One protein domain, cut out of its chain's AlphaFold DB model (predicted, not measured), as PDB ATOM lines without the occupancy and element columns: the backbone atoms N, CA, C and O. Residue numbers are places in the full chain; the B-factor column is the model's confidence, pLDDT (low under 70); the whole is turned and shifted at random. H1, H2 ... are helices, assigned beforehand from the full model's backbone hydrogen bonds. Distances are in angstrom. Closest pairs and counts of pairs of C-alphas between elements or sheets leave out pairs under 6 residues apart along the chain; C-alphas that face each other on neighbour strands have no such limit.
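This is residues 2 to 94 of the 319 residues of an uncharacterized protein of Nitrospirae bacterium (UniProt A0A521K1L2). A long helix, H1, and a shorter one, H2, lie side by side as a helical hairpin, and a third helix, H3, crosses over both on one side. H4 runs back across the end of the hairpin where H1 ends and H2 begins, making a corner with H2, while residues 2 to 9 of H1 stick out from the body. The printed part has 93 residues with four named helices, H1 to H4 in chain order, and no named strand; its class is all helix. It is compact, with a radius of gyration of the C-alphas of 14.0 A, yet elongated in outline, spanning 46 by 26 by 17 A.

H1, residues 2 to 26, touches H2, residues 33 to 45, at a shallow tilt of 20 degrees, opposite ways; their closest C-alphas, those of Ala 14 and Ser 45, are 5.3 A apart. The two form a helical hairpin. H2 is the hub, touching three other helices. H3, residues 51 to 70, touches H2 with its residues 52 to 60 alone, at a steep tilt of 64 degrees, opposite ways; the closest C-alphas, of Leu 40 and His 53, are 5.3 A apart. H1 touches H3 with residues 16 to 23 alone, at a steep tilt of 62 degrees, the same way, closest at the C-alphas of Ala 23 and Phe 67, 5.8 A apart. H4, residues 80 to 90, and H2 touch only at their ends, with the C-alphas of Arg 33 and Lys 90 closest at 6.0 A; their lines are only just about perpendicular, at 71 degrees. H4 is close to H3 but not clearly touching, at a shallow tilt of 7 degrees, opposite ways; the closest C-alphas, of Ile 63 and Phe 88, are 7.4 A apart. Every O i to N i+4 pair is within hydrogen-bond range in H3 and H4, against 19 of 21 in H1 and 5 of 9 in H2.

H1 begins at C-alpha 2, (28.386, 91.330, 112.371), and runs 35.7 A to C-alpha 26, with a kink of 25 degrees near residue 18. H2 is 19.3 A long, and H3 runs 29.0 A from C-alpha 51 at (42.437, 82.280, 93.449). H4, 15.8 A long, ends at C-alpha 90, (33.419, 79.677, 75.088).

The C-alphas farthest apart, those of Leu 2 and Pro 78, are 46.8 A from each other. The printed part has no cut. The link from H2 to H3 is tight, and those from H1 to H2 and from H3 to H4 are short. The mean pLDDT of the printed part is 81.9, with residues 2 to 14 and 91 to 94 under 70.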
ATOM      1  N   LEU A   2      27.253  91.739 113.249       44.47
ATOM      2  CA  LEU A   2      28.386  91.330 112.371       44.47
ATOM      3  C   LEU A   2      28.173  89.927 111.758       44.47
ATOM      4  O   LEU A   2      28.419  89.700 110.577       44.47
ATOM      5  N   ARG A   3      27.591  89.009 112.545       52.19
ATOM      6  CA  ARG A   3      27.114  87.695 112.075       52.19
ATOM      7  C   ARG A   3      25.992  87.783 111.037       52.19
ATOM      8  O   ARG A   3      25.928  86.928 110.168       52.19
ATOM      9  N   GLU A   4      25.116  88.782 111.116       46.28
ATOM     10  CA  GLU A   4      23.991  88.949 110.182       46.28
ATOM     11  C   GLU A   4      24.457  89.541 108.856       46.28
ATOM     12  O   GLU A   4      23.999  89.094 107.814       46.28
ATOM     13  N   TYR A   5      25.435  90.452 108.876       50.03
ATOM     14  CA  TYR A   5      26.095  90.923 107.660       50.03
ATOM     15  C   TYR A   5      26.827  89.782 106.945       50.03
ATOM     16  O   TYR A   5      26.597  89.553 105.760       50.03
ATOM     17  N   TRP A   6      27.645  89.001 107.663       55.97
ATOM     18  CA  TRP A   6      28.281  87.814 107.079       55.97
ATOM     19  C   TRP A   6      27.255  86.804 106.574       55.97
ATOM     20  O   TRP A   6      27.489  86.166 105.554       55.97
ATOM     21  N   ARG A   7      26.103  86.679 107.240       55.25
ATOM     22  CA  ARG A   7      24.992  85.845 106.776       55.25
ATOM     23  C   ARG A   7      24.371  86.389 105.491       55.25
ATOM     24  O   ARG A   7      24.164  85.601 104.583       55.25
ATOM     25  N   ALA A   8      24.138  87.696 105.384       55.91
ATOM     26  CA  ALA A   8      23.583  88.339 104.193       55.91
ATOM     27  C   ALA A   8      24.556  88.296 103.004       55.91
ATOM     28  O   ALA A   8      24.152  87.970 101.891       55.91
ATOM     29  N   TRP A   9      25.848  88.554 103.235       60.75
ATOM     30  CA  TRP A   9      26.888  88.405 102.217       60.75
ATOM     31  C   TRP A   9      27.015  86.946 101.777       60.75
ATOM     32  O   TRP A   9      26.961  86.669 100.586       60.75
ATOM     33  N   ARG A  10      27.065  85.993 102.721       62.00
ATOM     34  CA  ARG A  10      27.053  84.559 102.390       62.00
ATOM     35  C   ARG A  10      25.786  84.153 101.654       62.00
ATOM     36  O   ARG A  10      25.891  83.354 100.745       62.00
ATOM     37  N   GLN A  11      24.620  84.700 101.990       58.94
ATOM     38  CA  GLN A  11      23.374  84.440 101.264       58.94
ATOM     39  C   GLN A  11      23.424  84.993  99.835       58.94
ATOM     40  O   GLN A  11      23.045  84.283  98.910       58.94
ATOM     41  N   LYS A  12      23.940  86.214  99.626       62.34
ATOM     42  CA  LYS A  12      24.119  86.786  98.281       62.34
ATOM     43  C   LYS A  12      25.148  85.998  97.463       62.34
ATOM     44  O   LYS A  12      24.858  85.652  96.323       62.34
ATOM     45  N   SER A  13      26.299  85.652  98.041       60.34
ATOM     46  CA  SER A  13      27.326  84.829  97.388       60.34
ATOM     47  C   SER A  13      26.852  83.392  97.140       60.34
ATOM     48  O   SER A  13      27.134  82.834  96.087       60.34
ATOM     49  N   ALA A  14      26.076  82.804  98.056       64.50
ATOM     50  CA  ALA A  14      25.467  81.483  97.887       64.50
ATOM     51  C   ALA A  14      24.353  81.471  96.831       64.50
ATOM     52  O   ALA A  14      24.096  80.425  96.247       64.50
ATOM     53  N   ALA A  15      23.737  82.621  96.538       80.00
ATOM     54  CA  ALA A  15      22.769  82.748  95.452       80.00
ATOM     55  C   ALA A  15      23.429  82.833  94.063       80.00
ATOM     56  O   ALA A  15      22.755  82.604  93.062       80.00
ATOM     57  N   ILE A  16      24.726  83.154  93.962       84.69
ATOM     58  CA  ILE A  16      25.423  83.248  92.665       84.69
ATOM     59  C   ILE A  16      25.439  81.914  91.909       84.69
ATOM     60  O   ILE A  16      25.095  81.951  90.731       84.69
ATOM     61  N   PRO A  17      25.770  80.751  92.515       86.25
ATOM     62  CA  PRO A  17      25.648  79.464  91.832       86.25
ATOM     63  C   PRO A  17      24.258  79.234  91.219       86.25
ATOM     64  O   PRO A  17      24.155  78.854  90.054       86.25
ATOM     65  N   ASP A  18      23.190  79.510  91.972       88.31
ATOM     66  CA  ASP A  18      21.815  79.286  91.511       88.31
ATOM     67  C   ASP A  18      21.417  80.267  90.402       88.31
ATOM     68  O   ASP A  18      20.823  79.870  89.399       88.31
ATOM     69  N   ARG A  19      21.814  81.538  90.523       90.12
ATOM     70  CA  ARG A  19      21.613  82.544  89.471       90.12
ATOM     71  C   ARG A  19      22.418  82.233  88.215       90.12
ATOM     72  O   ARG A  19      21.925  82.445  87.111       90.12
ATOM     73  N   LEU A  20      23.645  81.731  88.356       90.19
ATOM     74  CA  LEU A  20      24.456  81.313  87.216       90.19
ATOM     75  C   LEU A  20      23.788  80.135  86.508       90.19
ATOM     76  O   LEU A  20      23.687  80.136  85.285       90.19
ATOM     77  N   LYS A  21      23.273  79.163  87.266       91.00
ATOM     78  CA  LYS A  21      22.502  78.045  86.717       91.00
ATOM     79  C   LYS A  21      21.262  78.527  85.964       91.00
ATOM     80  O   LYS A  21      20.983  78.027  84.877       91.00
ATOM     81  N   GLU A  22      20.549  79.516  86.494       92.44
ATOM     82  CA  GLU A  22      19.424  80.153  85.803       92.44
ATOM     83  C   GLU A  22      19.866  80.823  84.490       92.44
ATOM     84  O   GLU A  22      19.250  80.596  83.449       92.44
ATOM     85  N   ALA A  23      20.960  81.590  84.513       92.94
ATOM     86  CA  ALA A  23      21.522  82.240  83.331       92.94
ATOM     87  C   ALA A  23      21.941  81.226  82.254       92.94
ATOM     88  O   ALA A  23      21.636  81.408  81.075       92.94
ATOM     89  N   LEU A  24      22.596  80.133  82.654       92.62
ATOM     90  CA  LEU A  24      22.989  79.040  81.764       92.62
ATOM     91  C   LEU A  24      21.776  78.299  81.196       92.62
ATOM     92  O   LEU A  24      21.750  78.003  80.001       92.62
ATOM     93  N   GLY A  25      20.755  78.058  82.021       93.81
ATOM     94  CA  GLY A  25      19.478  77.496  81.588       93.81
ATOM     95  C   GLY A  25      18.778  78.389  80.566       93.81
ATOM     96  O   GLY A  25      18.326  77.896  79.535       93.81
ATOM     97  N   TRP A  26      18.772  79.707  80.793       95.06
ATOM     98  CA  TRP A  26      18.228  80.682  79.851       95.06
ATOM     99  C   TRP A  26      18.909  80.590  78.487       95.06
ATOM    100  O   TRP A  26      18.213  80.500  77.486       95.06
ATOM    101  N   VAL A  27      20.239  80.525  78.399       93.38
ATOM    102  CA  VAL A  27      20.925  80.367  77.099       93.38
ATOM    103  C   VAL A  27      21.078  78.915  76.612       93.38
ATOM    104  O   VAL A  27      21.771  78.677  75.615       93.38
ATOM    105  N   GLY A  28      20.449  77.943  77.280       91.75
ATOM    106  CA  GLY A  28      20.448  76.534  76.875       91.75
ATOM    107  C   GLY A  28      21.825  75.863  76.936       91.75
ATOM    108  O   GLY A  28      22.187  75.090  76.047       91.75
ATOM    109  N   ILE A  29      22.631  76.189  77.947       87.69
ATOM    110  CA  ILE A  29      23.981  75.648  78.133       87.69
ATOM    111  C   ILE A  29      23.981  74.641  79.280       87.69
ATOM    112  O   ILE A  29      23.816  75.011  80.436       87.69
ATOM    113  N   GLY A  30      24.232  73.368  78.959       82.00
ATOM    114  CA  GLY A  30      24.491  72.316  79.951       82.00
ATOM    115  C   GLY A  30      25.971  71.947  80.112       82.00
ATOM    116  O   GLY A  30      26.313  71.166  80.991       82.00
ATOM    117  N   HIS A  31      26.853  72.465  79.253       76.69
ATOM    118  CA  HIS A  31      28.282  72.138  79.222       76.69
ATOM    119  C   HIS A  31      29.104  73.301  78.639       76.69
ATOM    120  O   HIS A  31      28.577  74.134  77.904       76.69
ATOM    121  N   GLY A  32      30.411  73.341  78.904       73.88
ATOM    122  CA  GLY A  32      31.318  74.404  78.442       73.88
ATOM    123  C   GLY A  32      32.042  75.086  79.602       73.88
ATOM    124  O   GLY A  32      31.853  74.701  80.756       73.88
ATOM    125  N   ARG A  33      32.866  76.101  79.310       75.38
ATOM    126  CA  ARG A  33      33.751  76.705  80.327       75.38
ATOM    127  C   ARG A  33      32.970  77.329  81.482       75.38
ATOM    128  O   ARG A  33      33.235  77.017  82.635       75.38
ATOM    129  N   THR A  34      31.943  78.118  81.179       78.19
ATOM    130  CA  THR A  34      31.112  78.754  82.213       78.19
ATOM    131  C   THR A  34      30.387  77.741  83.102       78.19
ATOM    132  O   THR A  34      30.224  77.978  84.295       78.19
ATOM    133  N   ALA A  35      29.986  76.586  82.562       77.62
ATOM    134  CA  ALA A  35      29.343  75.541  83.361       77.62
ATOM    135  C   ALA A  35      30.295  74.967  84.429       77.62
ATOM    136  O   ALA A  35      29.847  74.553  85.494       77.62
ATOM    137  N   MET A  36      31.616  75.009  84.199       82.56
ATOM    138  CA  MET A  36      32.607  74.604  85.202       82.56
ATOM    139  C   MET A  36      32.654  75.554  86.404       82.56
ATOM    140  O   MET A  36      33.003  75.121  87.503       82.56
ATOM    141  N   TYR A  37      32.268  76.825  86.233       85.62
ATOM    142  CA  TYR A  37      32.239  77.784  87.339       85.62
ATOM    143  C   TYR A  37      31.214  77.396  88.399       85.62
ATOM    144  O   TYR A  37      31.420  77.725  89.559       85.62
ATOM    145  N   GLU A  38      30.147  76.666  88.054       85.12
ATOM    146  CA  GLU A  38      29.156  76.222  89.039       85.12
ATOM    147  C   GLU A  38      29.812  75.403  90.159       85.12
ATOM    148  O   GLU A  38      29.533  75.635  91.335       85.12
ATOM    149  N   LYS A  39      30.729  74.490  89.808       87.06
ATOM    150  CA  LYS A  39      31.478  73.695  90.788       87.06
ATOM    151  C   LYS A  39      32.316  74.597  91.699       87.06
ATOM    152  O   LYS A  39      32.156  74.533  92.915       87.06
ATOM    153  N   LEU A  40      33.134  75.471  91.109       88.19
ATOM    154  CA  LEU A  40      34.000  76.393  91.854       88.19
ATOM    155  C   LEU A  40      33.177  77.334  92.751       88.19
ATOM    156  O   LEU A  40      33.509  77.575  93.902       88.19
ATOM    157  N   LEU A  41      32.043  77.838  92.276       86.75
ATOM    158  CA  LEU A  41      31.166  78.700  93.064       86.75
ATOM    159  C   LEU A  41      30.510  77.960  94.238       86.75
ATOM    160  O   LEU A  41      30.357  78.536  95.317       86.75
ATOM    161  N   ARG A  42      30.136  76.686  94.055       85.94
ATOM    162  CA  ARG A  42      29.629  75.836  95.146       85.94
ATOM    163  C   ARG A  42      30.709  75.620  96.202       85.94
ATOM    164  O   ARG A  42      30.440  75.859  97.378       85.94
ATOM    165  N   GLU A  43      31.917  75.256  95.788       86.75
ATOM    166  CA  GLU A  43      33.089  75.112  96.663       86.75
ATOM    167  C   GLU A  43      33.378  76.423  97.422       86.75
ATOM    168  O   GLU A  43      33.506  76.423  98.649       86.75
ATOM    169  N   TYR A  44      33.333  77.563  96.722       83.62
ATOM    170  CA  TYR A  44      33.510  78.892  97.309       83.62
ATOM    171  C   TYR A  44      32.456  79.217  98.375       83.62
ATOM    172  O   TYR A  44      32.781  79.701  99.460       83.62
ATOM    173  N   SER A  45      31.186  78.884  98.116       78.25
ATOM    174  CA  SER A  45      30.090  79.082  99.078       78.25
ATOM    175  C   SER A  45      30.209  78.205 100.335       78.25
ATOM    176  O   SER A  45      29.707  78.576 101.397       78.25
ATOM    177  N   GLN A  46      30.909  77.069 100.229       81.69
ATOM    178  CA  GLN A  46      31.188  76.142 101.329       81.69
ATOM    179  C   GLN A  46      32.430  76.539 102.144       81.69
ATOM    180  O   GLN A  46      32.719  75.913 103.163       81.69
ATOM    181  N   GLY A  47      33.132  77.603 101.743       76.62
ATOM    182  CA  GLY A  47      34.287  78.146 102.457       76.62
ATOM    183  C   GLY A  47      35.642  77.729 101.890       76.62
ATOM    184  O   GLY A  47      36.656  78.106 102.475       76.62
ATOM    185  N   LEU A  48      35.689  77.006 100.765       81.50
ATOM    186  CA  LEU A  48      36.943  76.798 100.044       81.50
ATOM    187  C   LEU A  48      37.356  78.105  99.371       81.50
ATOM    188  O   LEU A  48      36.575  78.726  98.657       81.50
ATOM    189  N   GLN A  49      38.582  78.551  99.616       80.00
ATOM    190  CA  GLN A  49      39.087  79.809  99.080       80.00
ATOM    191  C   GLN A  49      40.414  79.550  98.377       80.00
ATOM    192  O   GLN A  49      41.399  79.163  98.997       80.00
ATOM    193  N   SER A  50      40.417  79.742  97.062       84.12
ATOM    194  CA  SER A  50      41.623  79.810  96.239       84.12
ATOM    195  C   SER A  50      41.420  80.881  95.175       84.12
ATOM    196  O   SER A  50      40.283  81.297  94.921       84.12
ATOM    197  N   ASP A  51      42.500  81.289  94.522       83.19
ATOM    198  CA  ASP A  51      42.437  82.280  93.449       83.19
ATOM    199  C   ASP A  51      41.495  81.831  92.325       83.19
ATOM    200  O   ASP A  51      40.675  82.620  91.860       83.19
ATOM    201  N   GLN A  52      41.501  80.543  91.961       83.50
ATOM    202  CA  GLN A  52      40.577  79.990  90.962       83.50
ATOM    203  C   GLN A  52      39.104  80.178  91.358       83.50
ATOM    204  O   GLN A  52      38.285  80.533  90.511       83.50
ATOM    205  N   HIS A  53      38.762  79.994  92.637       84.88
ATOM    206  CA  HIS A  53      37.404  80.241  93.121       84.88
ATOM    207  C   HIS A  53      37.027  81.723  93.019       84.88
ATOM    208  O   HIS A  53      35.917  82.053  92.601       84.88
ATOM    209  N   PHE A  54      37.952  82.620  93.372       83.25
ATOM    210  CA  PHE A  54      37.706  84.056  93.304       83.25
ATOM    211  C   PHE A  54      37.577  84.554  91.859       83.25
ATOM    212  O   PHE A  54      36.659  85.314  91.551       83.25
ATOM    213  N   PHE A  55      38.424  84.076  90.946       83.88
ATOM    214  CA  PHE A  55      38.291  84.378  89.524       83.88
ATOM    215  C   PHE A  55      36.989  83.818  88.950       83.88
ATOM    216  O   PHE A  55      36.287  84.546  88.261       83.88
ATOM    217  N   ALA A  56      36.596  82.585  89.283       84.62
ATOM    218  CA  ALA A  56      35.307  82.040  88.850       84.62
ATOM    219  C   ALA A  56      34.121  82.864  89.372       84.62
ATOM    220  O   ALA A  56      33.183  83.135  88.622       84.62
ATOM    221  N   TYR A  57      34.179  83.318  90.630       84.62
ATOM    222  CA  TYR A  57      33.212  84.263  91.189       84.62
ATOM    223  C   TYR A  57      33.144  85.549  90.368       84.62
ATOM    224  O   TYR A  57      32.066  85.972  89.954       84.62
ATOM    225  N   TYR A  58      34.297  86.146  90.096       84.44
ATOM    226  CA  TYR A  58      34.399  87.375  89.330       84.44
ATOM    227  C   TYR A  58      33.846  87.218  87.900       84.44
ATOM    228  O   TYR A  58      32.986  87.995  87.486       84.44
ATOM    229  N   GLU A  59      34.253  86.186  87.165       85.19
ATOM    230  CA  GLU A  59      33.791  85.944  85.792       85.19
ATOM    231  C   GLU A  59      32.284  85.632  85.746       85.19
ATOM    232  O   GLU A  59      31.561  86.125  84.877       85.19
ATOM    233  N   ALA A  60      31.762  84.903  86.738       86.56
ATOM    234  CA  ALA A  60      30.326  84.668  86.861       86.56
ATOM    235  C   ALA A  60      29.534  85.973  87.029       86.56
ATOM    236  O   ALA A  60      28.417  86.073  86.524       86.56
ATOM    237  N   THR A  61      30.096  86.996  87.681       85.06
ATOM    238  CA  THR A  61      29.407  88.289  87.796       85.06
ATOM    239  C   THR A  61      29.273  89.027  86.457       85.06
ATOM    240  O   THR A  61      28.224  89.614  86.226       85.06
ATOM    241  N   GLU A  62      30.242  88.940  85.531       85.12
ATOM    242  CA  GLU A  62      30.097  89.495  84.163       85.12
ATOM    243  C   GLU A  62      28.955  88.800  83.398       85.12
ATOM    244  O   GLU A  62      28.135  89.440  82.740       85.12
ATOM    245  N   ILE A  63      28.844  87.483  83.561       88.88
ATOM    246  CA  ILE A  63      27.801  86.656  82.939       88.88
ATOM    247  C   ILE A  63      26.422  86.998  83.493       88.88
ATOM    248  O   ILE A  63      25.457  87.123  82.734       88.88
ATOM    249  N   LEU A  64      26.328  87.188  84.809       89.75
ATOM    250  CA  LEU A  64      25.096  87.620  85.453       89.75
ATOM    251  C   LEU A  64      24.690  89.029  85.016       89.75
ATOM    252  O   LEU A  64      23.497  89.259  84.842       89.75
ATOM    253  N   ASP A  65      25.631  89.946  84.789       87.06
ATOM    254  CA  ASP A  65      25.317  91.294  84.295       87.06
ATOM    255  C   ASP A  65      24.693  91.246  82.892       87.06
ATOM    256  O   ASP A  65      23.666  91.889  82.645       87.06
ATOM    257  N   ILE A  66      25.247  90.422  81.994       92.25
ATOM    258  CA  ILE A  66      24.655  90.166  80.672       92.25
ATOM    259  C   ILE A  66      23.266  89.536  80.839       92.25
ATOM    260  O   ILE A  66      22.296  90.019  80.259       92.25
ATOM    261  N   PHE A  67      23.136  88.491  81.657       93.25
ATOM    262  CA  PHE A  67      21.854  87.821  81.879       93.25
ATOM    263  C   PHE A  67      20.770  88.779  82.385       93.25
ATOM    264  O   PHE A  67      19.695  88.848  81.791       93.25
ATOM    265  N   ASN A  68      21.047  89.549  83.440       90.81
ATOM    266  CA  ASN A  68      20.065  90.452  84.044       90.81
ATOM    267  C   ASN A  68      19.617  91.539  83.060       90.81
ATOM    268  O   ASN A  68      18.432  91.862  83.015       90.81
ATOM    269  N   SER A  69      20.548  92.058  82.250       90.75
ATOM    270  CA  SER A  69      20.250  93.110  81.272       90.75
ATOM    271  C   SER A  69      19.416  92.591  80.096       90.75
ATOM    272  O   SER A  69      18.549  93.287  79.568       90.75
ATOM    273  N   TRP A  70      19.663  91.346  79.673       94.94
ATOM    274  CA  TRP A  70      19.109  90.807  78.432       94.94
ATOM    275  C   TRP A  70      17.906  89.883  78.614       94.94
ATOM    276  O   TRP A  70      17.103  89.782  77.688       94.94
ATOM    277  N   LYS A  71      17.720  89.229  79.768       94.50
ATOM    278  CA  LYS A  71      16.668  88.210  79.967       94.50
ATOM    279  C   LYS A  71      15.276  88.694  79.548       94.50
ATOM    280  O   LYS A  71      14.545  87.953  78.899       94.50
ATOM    281  N   SER A  72      14.916  89.930  79.894       92.38
ATOM    282  CA  SER A  72      13.608  90.529  79.579       92.38
ATOM    283  C   SER A  72      13.559  91.274  78.239       92.38
ATOM    284  O   SER A  72      12.486  91.709  77.826       92.38
ATOM    285  N   ARG A  73      14.704  91.441  77.564       94.50
ATOM    286  CA  ARG A  73      14.854  92.239  76.334       94.50
ATOM    287  C   ARG A  73      15.256  91.413  75.116       94.50
ATOM    288  O   ARG A  73      15.126  91.889  73.998       94.50
ATOM    289  N   ALA A  74      15.717  90.179  75.296       94.38
ATOM    290  CA  ALA A  74      16.247  89.363  74.206       94.38
ATOM    291  C   ALA A  74      15.218  89.053  73.109       94.38
ATOM    292  O   ALA A  74      15.594  88.914  71.951       94.38
ATOM    293  N   THR A  75      13.925  88.998  73.438       95.06
ATOM    294  CA  THR A  75      12.849  88.846  72.441       95.06
ATOM    295  C   THR A  75      12.739  90.038  71.496       95.06
ATOM    296  O   THR A  75      12.260  89.882  70.378       95.06
ATOM    297  N   ASP A  76      13.192  91.215  71.929       95.00
ATOM    298  CA  ASP A  76      13.178  92.432  71.117       95.00
ATOM    299  C   ASP A  76      14.283  92.381  70.049       95.00
ATOM    300  O   ASP A  76      14.193  93.083  69.051       95.00
ATOM    301  N   PHE A  77      15.279  91.502  70.214       95.44
ATOM    302  CA  PHE A  77      16.418  91.306  69.313       95.44
ATOM    303  C   PHE A  77      16.501  89.834  68.870       95.44
ATOM    304  O   PHE A  77      17.278  89.052  69.432       95.44
ATOM    305  N   PRO A  78      15.706  89.413  67.869       94.31
ATOM    306  CA  PRO A  78      15.631  88.015  67.454       94.31
ATOM    307  C   PRO A  78      17.012  87.408  67.157       94.31
ATOM    308  O   PRO A  78      17.752  87.880  66.300       94.31
ATOM    309  N   GLY A  79      17.365  86.341  67.880       94.44
ATOM    310  CA  GLY A  79      18.646  85.638  67.731       94.44
ATOM    311  C   GLY A  79      19.771  86.090  68.672       94.44
ATOM    312  O   GLY A  79      20.779  85.383  68.761       94.44
ATOM    313  N   ILE A  80      19.610  87.183  69.436       96.06
ATOM    314  CA  ILE A  80      20.667  87.678  70.341       96.06
ATOM    315  C   ILE A  80      21.022  86.656  71.424       96.06
ATOM    316  O   ILE A  80      22.195  86.425  71.706       96.06
ATOM    317  N   GLN A  81      20.021  85.952  71.961       96.31
ATOM    318  CA  GLN A  81      20.201  84.897  72.963       96.31
ATOM    319  C   GLN A  81      21.110  83.775  72.442       96.31
ATOM    320  O   GLN A  81      21.944  83.252  73.181       96.31
ATOM    321  N   GLY A  82      21.013  83.443  71.149       95.06
ATOM    322  CA  GLY A  82      21.895  82.475  70.501       95.06
ATOM    323  C   GLY A  82      23.338  82.972  70.382       95.06
ATOM    324  O   GLY A  82      24.269  82.183  70.549       95.06
ATOM    325  N   LYS A  83      23.549  84.274  70.139       94.06
ATOM    326  CA  LYS A  83      24.897  84.859  70.139       94.06
ATOM    327  C   LYS A  83      25.506  84.900  71.547       94.06
ATOM    328  O   LYS A  83      26.626  84.423  71.729       94.06
ATOM    329  N   ILE A  84      24.737  85.336  72.547       94.31
ATOM    330  CA  ILE A  84      25.137  85.321  73.965       94.31
ATOM    331  C   ILE A  84      25.472  83.890  74.418       94.31
ATOM    332  O   ILE A  84      26.494  83.670  75.064       94.31
ATOM    333  N   SER A  85      24.686  82.890  73.999       93.06
ATOM    334  CA  SER A  85      24.974  81.474  74.275       93.06
ATOM    335  C   SER A  85      26.367  81.062  73.780       93.06
ATOM    336  O   SER A  85      27.111  80.387  74.491       93.06
ATOM    337  N   ARG A  86      26.785  81.504  72.584       90.50
ATOM    338  CA  ARG A  86      28.132  81.201  72.061       90.50
ATOM    339  C   ARG A  86      29.239  81.841  72.893       90.50
ATOM    340  O   ARG A  86      30.263  81.190  73.111       90.50
ATOM    341  N   VAL A  87      29.026  83.067  73.367       89.12
ATOM    342  CA  VAL A  87      29.954  83.750  74.279       89.12
ATOM    343  C   VAL A  87      30.088  82.968  75.584       89.12
ATOM    344  O   VAL A  87      31.198  82.599  75.961       89.12
ATOM    345  N   PHE A  88      28.971  82.601  76.218       89.12
ATOM    346  CA  PHE A  88      28.982  81.861  77.486       89.12
ATOM    347  C   PHE A  88      29.573  80.449  77.341       89.12
ATOM    348  O   PHE A  88      30.296  79.998  78.230       89.12
ATOM    349  N   LYS A  89      29.327  79.742  76.226       85.38
ATOM    350  CA  LYS A  89      29.918  78.410  75.976       85.38
ATOM    351  C   LYS A  89      31.440  78.469  75.918       85.38
ATOM    352  O   LYS A  89      32.109  77.598  76.477       85.38
ATOM    353  N   LYS A  90      31.974  79.483  75.230       78.12
ATOM    354  CA  LYS A  90      33.419  79.677  75.088       78.12
ATOM    355  C   LYS A  90      34.050  80.197  76.379       78.12
ATOM    356  O   LYS A  90      35.168  79.782  76.663       78.12
ATOM    357  N   GLY A  91      33.324  81.001  77.161       64.81
ATOM    358  CA  GLY A  91      33.721  81.515  78.476       64.81
ATOM    359  C   GLY A  91      35.011  82.341  78.462       64.81
ATOM    360  O   GLY A  91      35.789  82.326  77.504       64.81
ATOM    361  N   THR A  92      35.260  83.067  79.543       55.97
ATOM    362  CA  THR A  92      36.574  83.650  79.811       55.97
ATOM    363  C   THR A  92      37.519  82.569  80.330       55.97
ATOM    364  O   THR A  92      37.126  81.529  80.865       55.97
ATOM    365  N   VAL A  93      38.798  82.757  80.045       52.91
ATOM    366  CA  VAL A  93      39.831  81.771  80.328       52.91
ATOM    367  C   VAL A  93      40.287  81.959  81.774       52.91
ATOM    368  O   VAL A  93      40.682  83.062  82.139       52.91
ATOM    369  N   LEU A  94      40.208  80.911  82.601       55.22
ATOM    370  CA  LEU A  94      40.906  80.908  83.891       55.22
ATOM    371  C   LEU A  94      42.419  80.928  83.616       55.22
ATOM    372  O   LEU A  94      42.861  80.389  82.606       55.22
TER     373      LEU A  94